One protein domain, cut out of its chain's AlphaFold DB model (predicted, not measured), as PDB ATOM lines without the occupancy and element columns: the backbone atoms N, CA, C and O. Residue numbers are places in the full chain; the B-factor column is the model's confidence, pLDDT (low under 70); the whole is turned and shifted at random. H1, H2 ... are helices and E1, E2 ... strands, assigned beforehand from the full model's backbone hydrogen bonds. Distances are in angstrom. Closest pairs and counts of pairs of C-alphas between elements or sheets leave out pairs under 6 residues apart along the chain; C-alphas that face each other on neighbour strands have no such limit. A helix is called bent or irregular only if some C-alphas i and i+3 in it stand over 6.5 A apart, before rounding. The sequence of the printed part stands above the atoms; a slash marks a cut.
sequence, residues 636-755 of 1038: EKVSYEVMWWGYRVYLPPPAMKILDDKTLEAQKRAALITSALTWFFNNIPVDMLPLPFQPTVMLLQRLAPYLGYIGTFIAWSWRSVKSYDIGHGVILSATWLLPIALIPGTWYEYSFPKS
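What this domain is: This is residues 636 to 755 of the 1038 residues of an uncharacterized protein of Candolleomyces aberdarensis (UniProt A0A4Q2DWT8). A long helical hairpin of H1 and H2 makes the length of the domain, and a small four-stranded sheet packs on the end where H1 begins and H2 ends. The far end of the hairpin is the turn at residues 684 to 690, and at the sheet end residues 750 to 755 stick out. The printed part has 120 residues, with two named helices and four named strands in the order E1, E2, H1, H2, E3, E4; the sheet, in the order E1, E2, E3, E4, is antiparallel throughout. The class is mixed, helices and strands; the whole is loose, with a radius of gyration of the C-alphas of 19.6 A, and spans 65 by 32 by 19 A.

How they stand to each other: E1, residues 638 to 643, and E2, residues 646 to 651, form a hairpin over a tight link; N 641 and O 648 are 3.0 A apart, within hydrogen-bond range. H1, residues 653 to 683, follows by a tight link and only grazes the sheet with its residues 653 to 659; the closest C-alphas of E1 and H1 are those of Val 638 and Ala 655, 6.4 A apart. H1 touches H2, residues 691 to 722, at a shallow tilt of 25 degrees, opposite ways, in a helical hairpin; their closest C-alphas, of Phe 681 and Gln 701, are 5.6 A apart. H2 only grazes the sheet with its residues 717 to 722. E3, residues 730 to 735, is the antiparallel neighbour of E2, with N 649 and O 732 2.8 A apart. E4, residues 743 to 746, forms a hairpin with E3, with N 731 and O 745 2.8 A apart, and its closest C-alpha to H2 is that of Pro 744, 5.6 A from that of Val 721. E1 and E4 are the edge strands and are apart. In H1 every O i to N i+4 pair is within hydrogen-bond range; in H2, 24 of 28 are.

Where its parts are: E1 begins at C-alpha 638 (109.793, 48.468, -0.391). H1 measures 43.6 A from first to last C-alpha, ends at C-alpha 683 (78.652, 76.299, 4.027) and has a kink of 29 degrees near residue 664. H2 measures 47.5 A, has a kink of 34 degrees near residue 703, and is irregular, with C-alphas 692 and 695 7.0 A apart. E1, E2 and E3 measure 16.5 A, 16.7 A and 16.8 A; E4 measures 10.4 A and ends at C-alpha 746 (101.118, 38.765, -7.916).

The domain as a whole: The C-alphas farthest apart, of Asp 687 and Lys 754, are 65.6 A from each other. The sheet is twisted, its C-alphas lying up to 4.2 A off its best plane. The printed part has no cut, and no link is long. The mean pLDDT of the printed part is 92.1, and no printed residue is under 70.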
ATOM      1  N   GLU A 636     111.742  42.410   3.073       94.69
ATOM      2  CA  GLU A 636     111.318  43.188   4.246       94.69
ATOM      3  C   GLU A 636     110.896  44.623   3.909       94.69
ATOM      4  O   GLU A 636     109.956  45.142   4.519       94.69
ATOM      5  N   LYS A 637     111.548  45.258   2.928       94.81
ATOM      6  CA  LYS A 637     111.362  46.675   2.587       94.81
ATOM      7  C   LYS A 637     110.751  46.890   1.207       94.81
ATOM      8  O   LYS A 637     110.724  45.995   0.372       94.81
ATOM      9  N   VAL A 638     110.282  48.108   0.943       95.81
ATOM     10  CA  VAL A 638     109.793  48.468  -0.391       95.81
ATOM     11  C   VAL A 638     110.982  48.613  -1.340       95.81
ATOM     12  O   VAL A 638     111.778  49.539  -1.185       95.81
ATOM     13  N   SER A 639     111.088  47.726  -2.332       95.94
ATOM     14  CA  SER A 639     112.142  47.795  -3.353       95.94
ATOM     15  C   SER A 639     111.655  48.379  -4.672       95.94
ATOM     16  O   SER A 639     110.509  48.174  -5.065       95.94
ATOM     17  N   TYR A 640     112.545  49.067  -5.386       95.69
ATOM     18  CA  TYR A 640     112.256  49.663  -6.693       95.69
ATOM     19  C   TYR A 640     113.216  49.134  -7.770       95.69
ATOM     20  O   TYR A 640     114.433  49.201  -7.598       95.69
ATOM     21  N   GLU A 641     112.662  48.649  -8.886       95.00
ATOM     22  CA  GLU A 641     113.371  48.380 -10.149       95.00
ATOM     23  C   GLU A 641     113.017  49.505 -11.133       95.00
ATOM     24  O   GLU A 641     111.842  49.741 -11.430       95.00
ATOM     25  N   VAL A 642     114.029  50.212 -11.640       94.69
ATOM     26  CA  VAL A 642     113.856  51.330 -12.577       94.69
ATOM     27  C   VAL A 642     114.253  50.879 -13.980       94.69
ATOM     28  O   VAL A 642     115.353  50.375 -14.194       94.69
ATOM     29  N   MET A 643     113.359  51.071 -14.948       94.12
ATOM     30  CA  MET A 643     113.526  50.664 -16.342       94.12
ATOM     31  C   MET A 643     113.429  51.884 -17.268       94.12
ATOM     32  O   MET A 643     112.839  52.911 -16.936       94.12
ATOM     33  N   TRP A 644     113.957  51.777 -18.489       94.94
ATOM     34  CA  TRP A 644     113.930  52.894 -19.445       94.94
ATOM     35  C   TRP A 644     112.504  53.321 -19.860       94.94
ATOM     36  O   TRP A 644     112.308  54.454 -20.286       94.94
ATOM     37  N   TRP A 645     111.505  52.445 -19.700       94.56
ATOM     38  CA  TRP A 645     110.095  52.685 -20.047       94.56
ATOM     39  C   TRP A 645     109.166  52.921 -18.838       94.56
ATOM     40  O   TRP A 645     108.007  53.311 -19.014       94.56
ATOM     41  N   GLY A 646     109.639  52.687 -17.611       96.25
ATOM     42  CA  GLY A 646     108.816  52.770 -16.407       96.25
ATOM     43  C   GLY A 646     109.532  52.284 -15.152       96.25
ATOM     44  O   GLY A 646     110.755  52.189 -15.114       96.25
ATOM     45  N   TYR A 647     108.769  51.938 -14.123       96.25
ATOM     46  CA  TYR A 647     109.300  51.412 -12.870       96.25
ATOM     47  C   TYR A 647     108.401  50.314 -12.298       96.25
ATOM     48  O   TYR A 647     107.204  50.235 -12.589       96.25
ATOM     49  N   ARG A 648     108.996  49.463 -11.464       96.38
ATOM     50  CA  ARG A 648     108.305  48.466 -10.649       96.38
ATOM     51  C   ARG A 648     108.581  48.715  -9.180       96.38
ATOM     52  O   ARG A 648     109.718  48.980  -8.796       96.38
ATOM     53  N   VAL A 649     107.531  48.603  -8.378       96.44
ATOM     54  CA  VAL A 649     107.574  48.688  -6.919       96.44
ATOM     55  C   VAL A 649     107.244  47.316  -6.351       96.44
ATOM     56  O   VAL A 649     106.194  46.750  -6.655       96.44
ATOM     57  N   TYR A 650     108.129  46.795  -5.518       96.62
ATOM     58  CA  TYR A 650     107.979  45.527  -4.822       96.62
ATOM     59  C   TYR A 650     107.520  45.799  -3.394       96.62
ATOM     60  O   TYR A 650     108.226  46.442  -2.619       96.62
ATOM     61  N   LEU A 651     106.316  45.333  -3.064       97.19
ATOM     62  CA  LEU A 651     105.689  45.472  -1.754       97.19
ATOM     63  C   LEU A 651     105.686  44.106  -1.052       97.19
ATOM     64  O   LEU A 651     104.746  43.336  -1.258       97.19
ATOM     65  N   PRO A 652     106.714  43.766  -0.253       96.94
ATOM     66  CA  PRO A 652     106.748  42.487   0.451       96.94
ATOM     67  C   PRO A 652     105.723  42.442   1.601       96.94
ATOM     68  O   PRO A 652     105.227  43.490   2.032       96.94
ATOM     69  N   PRO A 653     105.427  41.260   2.175       96.69
ATOM     70  CA  PRO A 653     104.407  41.104   3.214       96.69
ATOM     71  C   PRO A 653     104.556  42.014   4.456       96.69
ATOM     72  O   PRO A 653     103.526  42.433   4.990       96.69
ATOM     73  N   PRO A 654     105.767  42.368   4.946       96.12
ATOM     74  CA  PRO A 654     105.911  43.340   6.035       96.12
ATOM     75  C   PRO A 654     105.503  44.757   5.611       96.12
ATOM     76  O   PRO A 654     104.770  45.429   6.339       96.12
ATOM     77  N   ALA A 655     105.904  45.189   4.412       95.31
ATOM     78  CA  ALA A 655     105.507  46.478   3.854       95.31
ATOM     79  C   ALA A 655     103.993  46.538   3.590       95.31
ATOM     80  O   ALA A 655     103.365  47.531   3.948       95.31
ATOM     81  N   MET A 656     103.396  45.463   3.060       95.88
ATOM     82  CA  MET A 656     101.943  45.348   2.882       95.88
ATOM     83  C   MET A 656     101.190  45.518   4.207       95.88
ATOM     84  O   MET A 656     100.251  46.301   4.256       95.88
ATOM     85  N   LYS A 657     101.633  44.895   5.309       94.81
ATOM     86  CA  LYS A 657     101.020  45.085   6.644       94.81
ATOM     87  C   LYS A 657     101.125  46.531   7.143       94.81
ATOM     88  O   LYS A 657     100.137  47.111   7.578       94.81
ATOM     89  N   ILE A 658     102.311  47.134   7.031       93.94
ATOM     90  CA  ILE A 658     102.548  48.526   7.448       93.94
ATOM     91  C   ILE A 658     101.710  49.505   6.611       93.94
ATOM     92  O   ILE A 658     101.233  50.513   7.134       93.94
ATOM     93  N   LEU A 659     101.535  49.226   5.317       93.06
ATOM     94  CA  LEU A 659     100.652  49.987   4.440       93.06
ATOM     95  C   LEU A 659      99.182  49.713   4.754       93.06
ATOM     96  O   LEU A 659      98.405  50.653   4.731       93.06
ATOM     97  N   ASP A 660      98.780  48.496   5.109       93.19
ATOM     98  CA  ASP A 660      97.407  48.151   5.490       93.19
ATOM     99  C   ASP A 660      96.909  48.968   6.687       93.19
ATOM    100  O   ASP A 660      95.867  49.621   6.590       93.19
ATOM    101  N   ASP A 661      97.689  49.016   7.768       92.94
ATOM    102  CA  ASP A 661      97.359  49.807   8.956       92.94
ATOM    103  C   ASP A 661      97.319  51.312   8.624       92.94
ATOM    104  O   ASP A 661      96.350  52.020   8.925       92.94
ATOM    105  N   LYS A 662      98.350  51.808   7.923       90.12
ATOM    106  CA  LYS A 662      98.473  53.229   7.556       90.12
ATOM    107  C   LYS A 662      97.472  53.676   6.498       90.12
ATOM    108  O   LYS A 662      97.133  54.851   6.476       90.12
ATOM    109  N   THR A 663      96.996  52.795   5.623       85.94
ATOM    110  CA  THR A 663      96.010  53.132   4.580       85.94
ATOM    111  C   THR A 663      94.608  53.193   5.142       85.94
ATOM    112  O   THR A 663      93.863  54.069   4.724       85.94
ATOM    113  N   LEU A 664      94.254  52.374   6.137       82.25
ATOM    114  CA  LEU A 664      93.006  52.569   6.880       82.25
ATOM    115  C   LEU A 664      93.015  53.913   7.623       82.25
ATOM    116  O   LEU A 664      92.030  54.653   7.575       82.25
ATOM    117  N   GLU A 665      94.142  54.285   8.240       87.06
ATOM    118  CA  GLU A 665      94.273  55.596   8.879       87.06
ATOM    119  C   GLU A 665      94.280  56.752   7.859       87.06
ATOM    120  O   GLU A 665      93.564  57.738   8.032       87.06
ATOM    121  N   ALA A 666      95.040  56.633   6.768       82.75
ATOM    122  CA  ALA A 666      95.136  57.649   5.724       82.75
ATOM    123  C   ALA A 666      93.829  57.803   4.940       82.75
ATOM    124  O   ALA A 666      93.453  58.928   4.636       82.75
ATOM    125  N   GLN A 667      93.091  56.721   4.679       82.56
ATOM    126  CA  GLN A 667      91.755  56.765   4.080       82.56
ATOM    127  C   GLN A 667      90.759  57.434   5.032       82.56
ATOM    128  O   GLN A 667      89.974  58.266   4.585       82.56
ATOM    129  N   LYS A 668      90.814  57.150   6.343       85.88
ATOM    130  CA  LYS A 668      89.996  57.854   7.345       85.88
ATOM    131  C   LYS A 668      90.330  59.350   7.398       85.88
ATOM    132  O   LYS A 668      89.418  60.172   7.406       85.88
ATOM    133  N   ARG A 669      91.619  59.710   7.395       84.12
ATOM    134  CA  ARG A 669      92.097  61.105   7.358       84.12
ATOM    135  C   ARG A 669      91.692  61.807   6.057       84.12
ATOM    136  O   ARG A 669      91.206  62.927   6.120       84.12
ATOM    137  N   ALA A 670      91.839  61.154   4.905       83.38
ATOM    138  CA  ALA A 670      91.469  61.693   3.598       83.38
ATOM    139  C   ALA A 670      89.953  61.876   3.470       83.38
ATOM    140  O   ALA A 670      89.518  62.944   3.061       83.38
ATOM    141  N   ALA A 671      89.150  60.896   3.896       85.69
ATOM    142  CA  ALA A 671      87.696  61.028   3.948       85.69
ATOM    143  C   ALA A 671      87.275  62.195   4.855       85.69
ATOM    144  O   ALA A 671      86.473  63.019   4.435       85.69
ATOM    145  N   LEU A 672      87.869  62.326   6.048       89.25
ATOM    146  CA  LEU A 672      87.606  63.446   6.958       89.25
ATOM    147  C   LEU A 672      87.993  64.792   6.323       89.25
ATOM    148  O   LEU A 672      87.186  65.716   6.346       89.25
ATOM    149  N   ILE A 673      89.178  64.899   5.710       88.12
ATOM    150  CA  ILE A 673      89.633  66.115   5.016       88.12
ATOM    151  C   ILE A 673      88.699  66.462   3.852       88.12
ATOM    152  O   ILE A 673      88.260  67.603   3.767       88.12
ATOM    153  N   THR A 674      88.357  65.511   2.980       86.94
ATOM    154  CA  THR A 674      87.446  65.754   1.854       86.94
ATOM    155  C   THR A 674      86.051  66.131   2.347       86.94
ATOM    156  O   THR A 674      85.513  67.123   1.873       86.94
ATOM    157  N   SER A 675      85.486  65.439   3.341       89.88
ATOM    158  CA  SER A 675      84.192  65.806   3.932       89.88
ATOM    159  C   SER A 675      84.213  67.195   4.573       89.88
ATOM    160  O   SER A 675      83.291  67.969   4.341       89.88
ATOM    161  N   ALA A 676      85.260  67.545   5.327       93.00
ATOM    162  CA  ALA A 676      85.404  68.866   5.937       93.00
ATOM    163  C   ALA A 676      85.599  69.973   4.886       93.00
ATOM    164  O   ALA A 676      85.042  71.055   5.030       93.00
ATOM    165  N   LEU A 677      86.339  69.697   3.808       88.94
ATOM    166  CA  LEU A 677      86.588  70.630   2.708       88.94
ATOM    167  C   LEU A 677      85.336  70.843   1.840       88.94
ATOM    168  O   LEU A 677      85.005  71.978   1.508       88.94
ATOM    169  N   THR A 678      84.601  69.773   1.522       89.75
ATOM    170  CA  THR A 678      83.289  69.848   0.864       89.75
ATOM    171  C   THR A 678      82.281  70.578   1.748       89.75
ATOM    172  O   THR A 678      81.561  71.438   1.255       89.75
ATOM    173  N   TRP A 679      82.251  70.304   3.057       93.12
ATOM    174  CA  TRP A 679      81.404  71.041   3.996       93.12
ATOM    175  C   TRP A 679      81.768  72.533   4.016       93.12
ATOM    176  O   TRP A 679      80.888  73.367   3.835       93.12
ATOM    177  N   PHE A 680      83.054  72.875   4.121       93.50
ATOM    178  CA  PHE A 680      83.556  74.253   4.113       93.50
ATOM    179  C   PHE A 680      83.158  75.012   2.833       93.50
ATOM    180  O   PHE A 680      82.596  76.102   2.922       93.50
ATOM    181  N   PHE A 681      83.347  74.423   1.647       91.19
ATOM    182  CA  PHE A 681      82.927  75.051   0.384       91.19
ATOM    183  C   PHE A 681      81.409  75.065   0.157       91.19
ATOM    184  O   PHE A 681      80.943  75.867  -0.647       91.19
ATOM    185  N   ASN A 682      80.632  74.231   0.851       90.44
ATOM    186  CA  ASN A 682      79.167  74.248   0.769       90.44
ATOM    187  C   ASN A 682      78.509  75.171   1.814       90.44
ATOM    188  O   ASN A 682      77.363  75.558   1.621       90.44
ATOM    189  N   ASN A 683      79.201  75.511   2.910       93.75
ATOM    190  CA  ASN A 683      78.652  76.299   4.027       93.75
ATOM    191  C   ASN A 683      79.185  77.740   4.093       93.75
ATOM    192  O   ASN A 683      78.674  78.532   4.881       93.75
ATOM    193  N   ILE A 684      80.179  78.113   3.279       93.38
ATOM    194  CA  ILE A 684      80.544  79.522   3.086       93.38
ATOM    195  C   ILE A 684      79.588  80.140   2.053       93.38
ATOM    196  O   ILE A 684      79.651  79.753   0.883       93.38
ATOM    197  N   PRO A 685      78.735  81.115   2.429       93.38
ATOM    198  CA  PRO A 685      77.985  81.888   1.450       93.38
ATOM    199  C   PRO A 685      78.966  82.714   0.612       93.38
ATOM    200  O   PRO A 685      79.836  83.407   1.148       93.38
ATOM    201  N   VAL A 686      78.831  82.645  -0.715       94.50
ATOM    202  CA  VAL A 686      79.755  83.304  -1.657       94.50
ATOM    203  C   VAL A 686      79.769  84.827  -1.454       94.50
ATOM    204  O   VAL A 686      80.802  85.468  -1.638       94.50
ATOM    205  N   ASP A 687      78.666  85.388  -0.961       94.75
ATOM    206  CA  ASP A 687      78.485  86.813  -0.668       94.75
ATOM    207  C   ASP A 687      79.360  87.329   0.492       94.75
ATOM    208  O   ASP A 687      79.647  88.522   0.559       94.75
ATOM    209  N   MET A 688      79.831  86.449   1.390       95.12
ATOM    210  CA  MET A 688      80.789  86.817   2.448       95.12
ATOM    211  C   MET A 688      82.248  86.834   1.972       95.12
ATOM    212  O   MET A 688      83.128  87.303   2.697       95.12
ATOM    213  N   LEU A 689      82.536  86.327   0.771       96.19
ATOM    214  CA  LEU A 689      83.876  86.366   0.194       96.19
ATOM    215  C   LEU A 689      84.081  87.675  -0.581       96.19
ATOM    216  O   LEU A 689      83.204  88.059  -1.360       96.19
ATOM    217  N   PRO A 690      85.250  88.334  -0.458       96.06
ATOM    218  CA  PRO A 690      85.580  89.475  -1.304       96.06
ATOM    219  C   PRO A 690      85.474  89.098  -2.786       96.06
ATOM    220  O   PRO A 690      85.979  88.045  -3.182       96.06
ATOM    221  N   LEU A 691      84.895  89.984  -3.605       96.25
ATOM    222  CA  LEU A 691      84.700  89.808  -5.055       96.25
ATOM    223  C   LEU A 691      85.847  89.080  -5.799       96.25
ATOM    224  O   LEU A 691      85.539  88.144  -6.535       96.25
ATOM    225  N   PRO A 692      87.150  89.405  -5.618       96.12
ATOM    226  CA  PRO A 692      88.229  88.692  -6.316       96.12
ATOM    227  C   PRO A 692      88.350  87.189  -5.995       96.12
ATOM    228  O   PRO A 692      88.918  86.456  -6.799       96.12
ATOM    229  N   PHE A 693      87.826  86.705  -4.862       95.94
ATOM    230  CA  PHE A 693      87.889  85.288  -4.466       95.94
ATOM    231  C   PHE A 693      86.637  84.477  -4.827       95.94
ATOM    232  O   PHE A 693      86.705  83.247  -4.884       95.94
ATOM    233  N   GLN A 694      85.508  85.134  -5.108       96.00
ATOM    234  CA  GLN A 694      84.256  84.478  -5.503       96.00
ATOM    235  C   GLN A 694      84.412  83.502  -6.694       96.00
ATOM    236  O   GLN A 694      83.987  82.349  -6.554       96.00
ATOM    237  N   PRO A 695      85.075  83.851  -7.824       95.12
ATOM    238  CA  PRO A 695      85.269  82.900  -8.925       95.12
ATOM    239  C   PRO A 695      86.173  81.717  -8.541       95.12
ATOM    240  O   PRO A 695      85.937  80.593  -8.988       95.12
ATOM    241  N   THR A 696      87.173  81.930  -7.678       94.12
ATOM    242  CA  THR A 696      88.049  80.858  -7.179       94.12
ATOM    243  C   THR A 696      87.273  79.857  -6.328       94.12
ATOM    244  O   THR A 696      87.459  78.651  -6.483       94.12
ATOM    245  N   VAL A 697      86.373  80.329  -5.459       94.88
ATOM    246  CA  VAL A 697      85.562  79.440  -4.618       94.88
ATOM    247  C   VAL A 697      84.488  78.719  -5.429       94.88
ATOM    248  O   VAL A 697      84.325  77.519  -5.230       94.88
ATOM    249  N   MET A 698      83.853  79.352  -6.423       93.75
ATOM    250  CA  MET A 698      82.967  78.628  -7.351       93.75
ATOM    251  C   MET A 698      83.699  77.526  -8.141       93.75
ATOM    252  O   MET A 698      83.136  76.453  -8.373       93.75
ATOM    253  N   LEU A 699      84.967  77.739  -8.515       94.44
ATOM    254  CA  LEU A 699      85.789  76.703  -9.147       94.44
ATOM    255  C   LEU A 699      86.126  75.559  -8.171       94.44
ATOM    256  O   LEU A 699      85.998  74.392  -8.536       94.44
ATOM    257  N   LEU A 700      86.498  75.869  -6.926       92.19
ATOM    258  CA  LEU A 700      86.770  74.884  -5.865       92.19
ATOM    259  C   LEU A 700      85.525  74.071  -5.476       92.19
ATOM    260  O   LEU A 700      85.617  72.857  -5.297       92.19
ATOM    261  N   GLN A 701      84.357  74.708  -5.420       93.62
ATOM    262  CA  GLN A 701      83.067  74.066  -5.165       93.62
ATOM    263  C   GLN A 701      82.712  73.084  -6.300       93.62
ATOM    264  O   GLN A 701      82.298  71.956  -6.035       93.62
ATOM    265  N   ARG A 702      82.998  73.442  -7.564       93.81
ATOM    266  CA  ARG A 702      82.938  72.515  -8.716       93.81
ATOM    267  C   ARG A 702      84.016  71.424  -8.696       93.81
ATOM    268  O   ARG A 702      83.795  70.365  -9.277       93.81
ATOM    269  N   LEU A 703      85.159  71.644  -8.042       92.62
ATOM    270  CA  LEU A 703      86.236  70.653  -7.923       92.62
ATOM    271  C   LEU A 703      85.978  69.616  -6.809       92.62
ATOM    272  O   LEU A 703      86.474  68.492  -6.885       92.62
ATOM    273  N   ALA A 704      85.192  69.962  -5.785       90.62
ATOM    274  CA  ALA A 704      84.951  69.112  -4.617       90.62
ATOM    275  C   ALA A 704      84.426  67.687  -4.943       90.62
ATOM    276  O   ALA A 704      84.943  66.736  -4.350       90.62
ATOM    277  N   PRO A 705      83.506  67.469  -5.911       90.38
ATOM    278  CA  PRO A 705      83.107  66.120  -6.327       90.38
ATOM    279  C   PRO A 705      84.276  65.281  -6.865       90.38
ATOM    280  O   PRO A 705      84.377  64.092  -6.559       90.38
ATOM    281  N   TYR A 706      85.202  65.893  -7.610       92.50
ATOM    282  CA  TYR A 706      86.378  65.207  -8.157       92.50
ATOM    283  C   TYR A 706      87.337  64.742  -7.056       92.50
ATOM    284  O   TYR A 706      87.890  63.650  -7.160       92.50
ATOM    285  N   LEU A 707      87.470  65.496  -5.959       88.44
ATOM    286  CA  LEU A 707      88.223  65.052  -4.777       88.44
ATOM    287  C   LEU A 707      87.576  63.818  -4.120       88.44
ATOM    288  O   LEU A 707      88.287  62.900  -3.707       88.44
ATOM    289  N   GLY A 708      86.239  63.749  -4.089       87.38
ATOM    290  CA  GLY A 708      85.497  62.561  -3.651       87.38
ATOM    291  C   GLY A 708      85.717  61.345  -4.561       87.38
ATOM    292  O   GLY A 708      85.953  60.238  -4.068       87.38
ATOM    293  N   TYR A 709      85.734  61.541  -5.883       91.00
ATOM    294  CA  TYR A 709      86.063  60.474  -6.835       91.00
ATOM    295  C   TYR A 709      87.515  59.996  -6.698       91.00
ATOM    296  O   TYR A 709      87.747  58.791  -6.689       91.00
ATOM    297  N   ILE A 710      88.484  60.901  -6.509       88.44
ATOM    298  CA  ILE A 710      89.898  60.554  -6.284       88.44
ATOM    299  C   ILE A 710      90.064  59.740  -4.991       88.44
ATOM    300  O   ILE A 710      90.691  58.681  -5.014       88.44
ATOM    301  N   GLY A 711      89.459  60.171  -3.877       85.88
ATOM    302  CA  GLY A 711      89.488  59.416  -2.618       85.88
ATOM    303  C   GLY A 711      88.875  58.016  -2.752       85.88
ATOM    304  O   GLY A 711      89.444  57.031  -2.275       85.88
ATOM    305  N   THR A 712      87.757  57.910  -3.477       87.75
ATOM    306  CA  THR A 712      87.092  56.632  -3.780       87.75
ATOM    307  C   THR A 712      87.959  55.731  -4.666       87.75
ATOM    308  O   THR A 712      88.096  54.539  -4.390       87.75
ATOM    309  N   PHE A 713      88.604  56.296  -5.691       89.31
ATOM    310  CA  PHE A 713      89.503  55.583  -6.596       89.31
ATOM    311  C   PHE A 713      90.753  55.056  -5.881       89.31
ATOM    312  O   PHE A 713      91.159  53.928  -6.139       89.31
ATOM    313  N   ILE A 714      91.333  55.819  -4.948       87.69
ATOM    314  CA  ILE A 714      92.471  55.375  -4.122       87.69
ATOM    315  C   ILE A 714      92.058  54.213  -3.204       87.69
ATOM    316  O   ILE A 714      92.759  53.205  -3.129       87.69
ATOM    317  N   ALA A 715      90.897  54.305  -2.547       87.19
ATOM    318  CA  ALA A 715      90.384  53.222  -1.706       87.19
ATOM    319  C   ALA A 715      90.085  51.940  -2.512       87.19
ATOM    320  O   ALA A 715      90.365  50.827  -2.059       87.19
ATOM    321  N   TRP A 716      89.534  52.086  -3.721       92.12
ATOM    322  CA  TRP A 716      89.241  50.972  -4.622       92.12
ATOM    323  C   TRP A 716      90.507  50.350  -5.224       92.12
ATOM    324  O   TRP A 716      90.649  49.127  -5.201       92.12
ATOM    325  N   SER A 717      91.453  51.161  -5.707       92.31
ATOM    326  CA  SER A 717      92.703  50.669  -6.293       92.31
ATOM    327  C   SER A 717      93.570  49.969  -5.250       92.31
ATOM    328  O   SER A 717      94.072  48.884  -5.526       92.31
ATOM    329  N   TRP A 718      93.646  50.478  -4.015       92.94
ATOM    330  CA  TRP A 718      94.332  49.779  -2.926       92.94
ATOM    331  C   TRP A 718      93.663  48.441  -2.572       92.94
ATOM    332  O   TRP A 718      94.342  47.431  -2.396       92.94
ATOM    333  N   ARG A 719      92.324  48.377  -2.557       93.25
ATOM    334  CA  ARG A 719      91.594  47.106  -2.395       93.25
ATOM    335  C   ARG A 719      91.865  46.128  -3.545       93.25
ATOM    336  O   ARG A 719      91.927  44.927  -3.296       93.25
ATOM    337  N   SER A 720      92.052  46.633  -4.766       95.12
ATOM    338  CA  SER A 720      92.487  45.835  -5.915       95.12
ATOM    339  C   SER A 720      93.904  45.294  -5.692       95.12
ATOM    340  O   SER A 720      94.088  44.082  -5.712       95.12
ATOM    341  N   VAL A 721      94.874  46.154  -5.348       96.06
ATOM    342  CA  VAL A 721      96.271  45.789  -5.027       96.06
ATOM    343  C   VAL A 721      96.339  44.642  -4.015       96.06
ATOM    344  O   VAL A 721      96.969  43.626  -4.305       96.06
ATOM    345  N   LYS A 722      95.619  44.730  -2.887       95.69
ATOM    346  CA  LYS A 722      95.570  43.645  -1.886       95.69
ATOM    347  C   LYS A 722      95.072  42.309  -2.434       95.69
ATOM    348  O   LYS A 722      95.462  41.269  -1.922       95.69
ATOM    349  N   SER A 723      94.215  42.303  -3.457       96.38
ATOM    350  CA  SER A 723      93.692  41.053  -4.026       96.38
ATOM    351  C   SER A 723      94.719  40.285  -4.874       96.38
ATOM    352  O   SER A 723      94.486  39.122  -5.195       96.38
ATOM    353  N   TYR A 724      95.872  40.902  -5.171       97.31
ATOM    354  CA  TYR A 724      97.044  40.259  -5.773       97.31
ATOM    355  C   TYR A 724      98.088  39.800  -4.735       97.31
ATOM    356  O   TYR A 724      99.081  39.192  -5.130       97.31
ATOM    357  N   ASP A 725      97.895  40.038  -3.428       96.81
ATOM    358  CA  ASP A 725      98.775  39.460  -2.403       96.81
ATOM    359  C   ASP A 725      98.374  38.005  -2.124       96.81
ATOM    360  O   ASP A 725      97.368  37.715  -1.474       96.81
ATOM    361  N   ILE A 726      99.188  37.074  -2.622       96.31
ATOM    362  CA  ILE A 726      99.044  35.630  -2.381       96.31
ATOM    363  C   ILE A 726      99.824  35.147  -1.142       96.31
ATOM    364  O   ILE A 726     100.039  33.949  -0.974       96.31
ATOM    365  N   GLY A 727     100.252  36.068  -0.272       96.06
ATOM    366  CA  GLY A 727     101.070  35.820   0.919       96.06
ATOM    367  C   GLY A 727     102.566  36.098   0.723       96.06
ATOM    368  O   GLY A 727     103.326  36.037   1.689       96.06
ATOM    369  N   HIS A 728     102.979  36.425  -0.504       95.12
ATOM    370  CA  HIS A 728     104.350  36.793  -0.873       95.12
ATOM    371  C   HIS A 728     104.506  38.294  -1.187       95.12
ATOM    372  O   HIS A 728     105.613  38.728  -1.486       95.12
ATOM    373  N   GLY A 729     103.436  39.094  -1.096       95.94
ATOM    374  CA  GLY A 729     103.440  40.509  -1.458       95.94
ATOM    375  C   GLY A 729     102.944  40.785  -2.880       95.94
ATOM    376  O   GLY A 729     102.391  39.915  -3.559       95.94
ATOM    377  N   VAL A 730     103.132  42.027  -3.334       97.25
ATOM    378  CA  VAL A 730     102.598  42.536  -4.610       97.25
ATOM    379  C   VAL A 730     103.672  43.287  -5.397       97.25
ATOM    380  O   VAL A 730     104.498  43.999  -4.829       97.25
ATOM    381  N   ILE A 731     103.634  43.154  -6.721       96.94
ATOM    382  CA  ILE A 731     104.434  43.922  -7.677       96.94
ATOM    383  C   ILE A 731     103.528  44.992  -8.295       96.94
ATOM    384  O   ILE A 731     102.509  44.655  -8.891       96.94
ATOM    385  N   LEU A 732     103.885  46.272  -8.201       97.12
ATOM    386  CA  LEU A 732     103.180  47.360  -8.887       97.12
ATOM    387  C   LEU A 732     104.028  47.864 -10.054       97.12
ATOM    388  O   LEU A 732     105.115  48.388  -9.832       97.12
ATOM    389  N   SER A 733     103.548  47.720 -11.288       96.50
ATOM    390  CA  SER A 733     104.224  48.242 -12.486       96.50
ATOM    391  C   SER A 733     103.571  49.542 -12.952       96.50
ATOM    392  O   SER A 733     102.353  49.586 -13.091       96.50
ATOM    393  N   ALA A 734     104.358  50.569 -13.263       96.44
ATOM    394  CA  ALA A 734     103.885  51.797 -13.909       96.44
ATOM    395  C   ALA A 734     104.836  52.223 -15.038       96.44
ATOM    396  O   ALA A 734     106.012  51.860 -15.050       96.44
ATOM    397  N   THR A 735     104.330  52.997 -15.998       96.56
ATOM    398  CA  THR A 735     105.118  53.541 -17.117       96.56
ATOM    399  C   THR A 735     105.408  55.024 -16.905       96.56
ATOM    400  O   THR A 735     104.653  55.713 -16.218       96.56
ATOM    401  N   TRP A 736     106.460  55.554 -17.538       94.19
ATOM    402  CA  TRP A 736     106.741  56.999 -17.495       94.19
ATOM    403  C   TRP A 736     105.634  57.848 -18.143       94.19
ATOM    404  O   TRP A 736     105.471  59.011 -17.790       94.19
ATOM    405  N   LEU A 737     104.852  57.261 -19.056       90.06
ATOM    406  CA  LEU A 737     103.713  57.910 -19.713       90.06
ATOM    407  C   LEU A 737     102.465  58.001 -18.824       90.06
ATOM    408  O   LEU A 737     101.637  58.883 -19.029       90.06
ATOM    409  N   LEU A 738     102.299  57.082 -17.867       90.25
ATOM    410  CA  LEU A 738     101.095  57.002 -17.040       90.25
ATOM    411  C   LEU A 738     101.437  56.610 -15.588       90.25
ATOM    412  O   LEU A 738     100.983  55.571 -15.103       90.25
ATOM    413  N   PRO A 739     102.213  57.438 -14.858       78.56
ATOM    414  CA  PRO A 739     102.745  57.096 -13.533       78.56
ATOM    415  C   PRO A 739     101.674  56.921 -12.443       78.56
ATOM    416  O   PRO A 739     101.978  56.399 -11.375       78.56
ATOM    417  N   ILE A 740     100.431  57.343 -12.701       80.69
ATOM    418  CA  ILE A 740      99.276  57.172 -11.806       80.69
ATOM    419  C   ILE A 740      98.651  55.767 -11.960       80.69
ATOM    420  O   ILE A 740      98.045  55.250 -11.023       80.69
ATOM    421  N   ALA A 741      98.808  55.119 -13.121       88.88
ATOM    422  CA  ALA A 741      98.239  53.802 -13.402       88.88
ATOM    423  C   ALA A 741      99.180  52.674 -12.953       88.88
ATOM    424  O   ALA A 741      99.823  52.006 -13.764       88.88
ATOM    425  N   LEU A 742      99.241  52.458 -11.640       93.81
ATOM    426  CA  LEU A 742      99.908  51.303 -11.042       93.81
ATOM    427  C   LEU A 742      99.130  50.022 -11.384       93.81
ATOM    428  O   LEU A 742      98.032  49.798 -10.878       93.81
ATOM    429  N   ILE A 743      99.708  49.177 -12.238       96.38
ATOM    430  CA  ILE A 743      99.183  47.857 -12.599       96.38
ATOM    431  C   ILE A 743      99.656  46.848 -11.539       96.38
ATOM    432  O   ILE A 743     100.864  46.600 -11.455       96.38
ATOM    433  N   PRO A 744      98.755  46.258 -10.731       97.50
ATOM    434  CA  PRO A 744      99.127  45.243  -9.756       97.50
ATOM    435  C   PRO A 744      99.392  43.884 -10.416       97.50
ATOM    436  O   PRO A 744      98.702  43.466 -11.346       97.50
ATOM    437  N   GLY A 745     100.377  43.172  -9.881       96.81
ATOM    438  CA  GLY A 745     100.719  41.802 -10.227       96.81
ATOM    439  C   GLY A 745     101.117  41.009  -8.983       96.81
ATOM    440  O   GLY A 745     101.749  41.525  -8.066       96.81
ATOM    441  N   THR A 746     100.747  39.734  -8.958       96.69
ATOM    442  CA  THR A 746     101.118  38.765  -7.916       96.69
ATOM    443  C   THR A 746     102.635  38.564  -7.854       96.69
ATOM    444  O   THR A 746     103.236  38.210  -8.871       96.69
ATOM    445  N   TRP A 747     103.240  38.715  -6.673       93.50
ATOM    446  CA  TRP A 747     104.606  38.249  -6.403       93.50
ATOM    447  C   TRP A 747     104.570  36.725  -6.197       93.50
ATOM    448  O   TRP A 747     103.800  36.244  -5.371       93.50
ATOM    449  N   TYR A 748     105.397  35.956  -6.915       94.06
ATOM    450  CA  TYR A 748     105.602  34.523  -6.654       94.06
ATOM    451  C   TYR A 748     107.009  34.239  -6.116       94.06
ATOM    452  O   TYR A 748     107.968  34.903  -6.500       94.06
ATOM    453  N   GLU A 749     107.166  33.201  -5.290       88.12
ATOM    454  CA  GLU A 749     108.475  32.799  -4.744       88.12
ATOM    455  C   GLU A 749     109.519  32.477  -5.833       88.12
ATOM    456  O   GLU A 749     110.707  32.696  -5.629       88.12
ATOM    457  N   TYR A 750     109.077  32.011  -7.009       88.12
ATOM    458  CA  TYR A 750     109.937  31.725  -8.164       88.12
ATOM    459  C   TYR A 750     110.203  32.943  -9.071       88.12
ATOM    460  O   TYR A 750     110.924  32.815 -10.056       88.12
ATOM    461  N   SER A 751     109.604  34.111  -8.802       82.81
ATOM    462  CA  SER A 751     109.792  35.310  -9.636       82.81
ATOM    463  C   SER A 751     111.194  35.913  -9.526       82.81
ATOM    464  O   SER A 751     111.566  36.708 -10.386       82.81
ATOM    465  N   PHE A 752     111.957  35.540  -8.495       81.06
ATOM    466  CA  PHE A 752     113.285  36.074  -8.210       81.06
ATOM    467  C   PHE A 752     114.253  34.941  -7.866       81.06
ATOM    468  O   PHE A 752     113.833  33.947  -7.264       81.06
ATOM    469  N   PRO A 753     115.549  35.085  -8.190       80.06
ATOM    470  CA  PRO A 753     116.561  34.253  -7.567       80.06
ATOM    471  C   PRO A 753     116.512  34.522  -6.062       80.06
ATOM    472  O   PRO A 753     116.472  35.678  -5.630       80.06
ATOM    473  N   LYS A 754     116.507  33.462  -5.253       78.12
ATOM    474  CA  LYS A 754     116.718  33.616  -3.813       78.12
ATOM    475  C   LYS A 754     118.115  34.197  -3.640       78.12
ATOM    476  O   LYS A 754     119.064  33.603  -4.147       78.12
ATOM    477  N   SER A 755     118.223  35.356  -2.987       72.50
ATOM    478  CA  SER A 755     119.534  35.948  -2.710       72.50
ATOM    479  C   SER A 755     120.397  34.898  -2.001       72.50
ATOM    480  O   SER A 755     119.857  34.229  -1.107       72.50
TER     481      SER A 755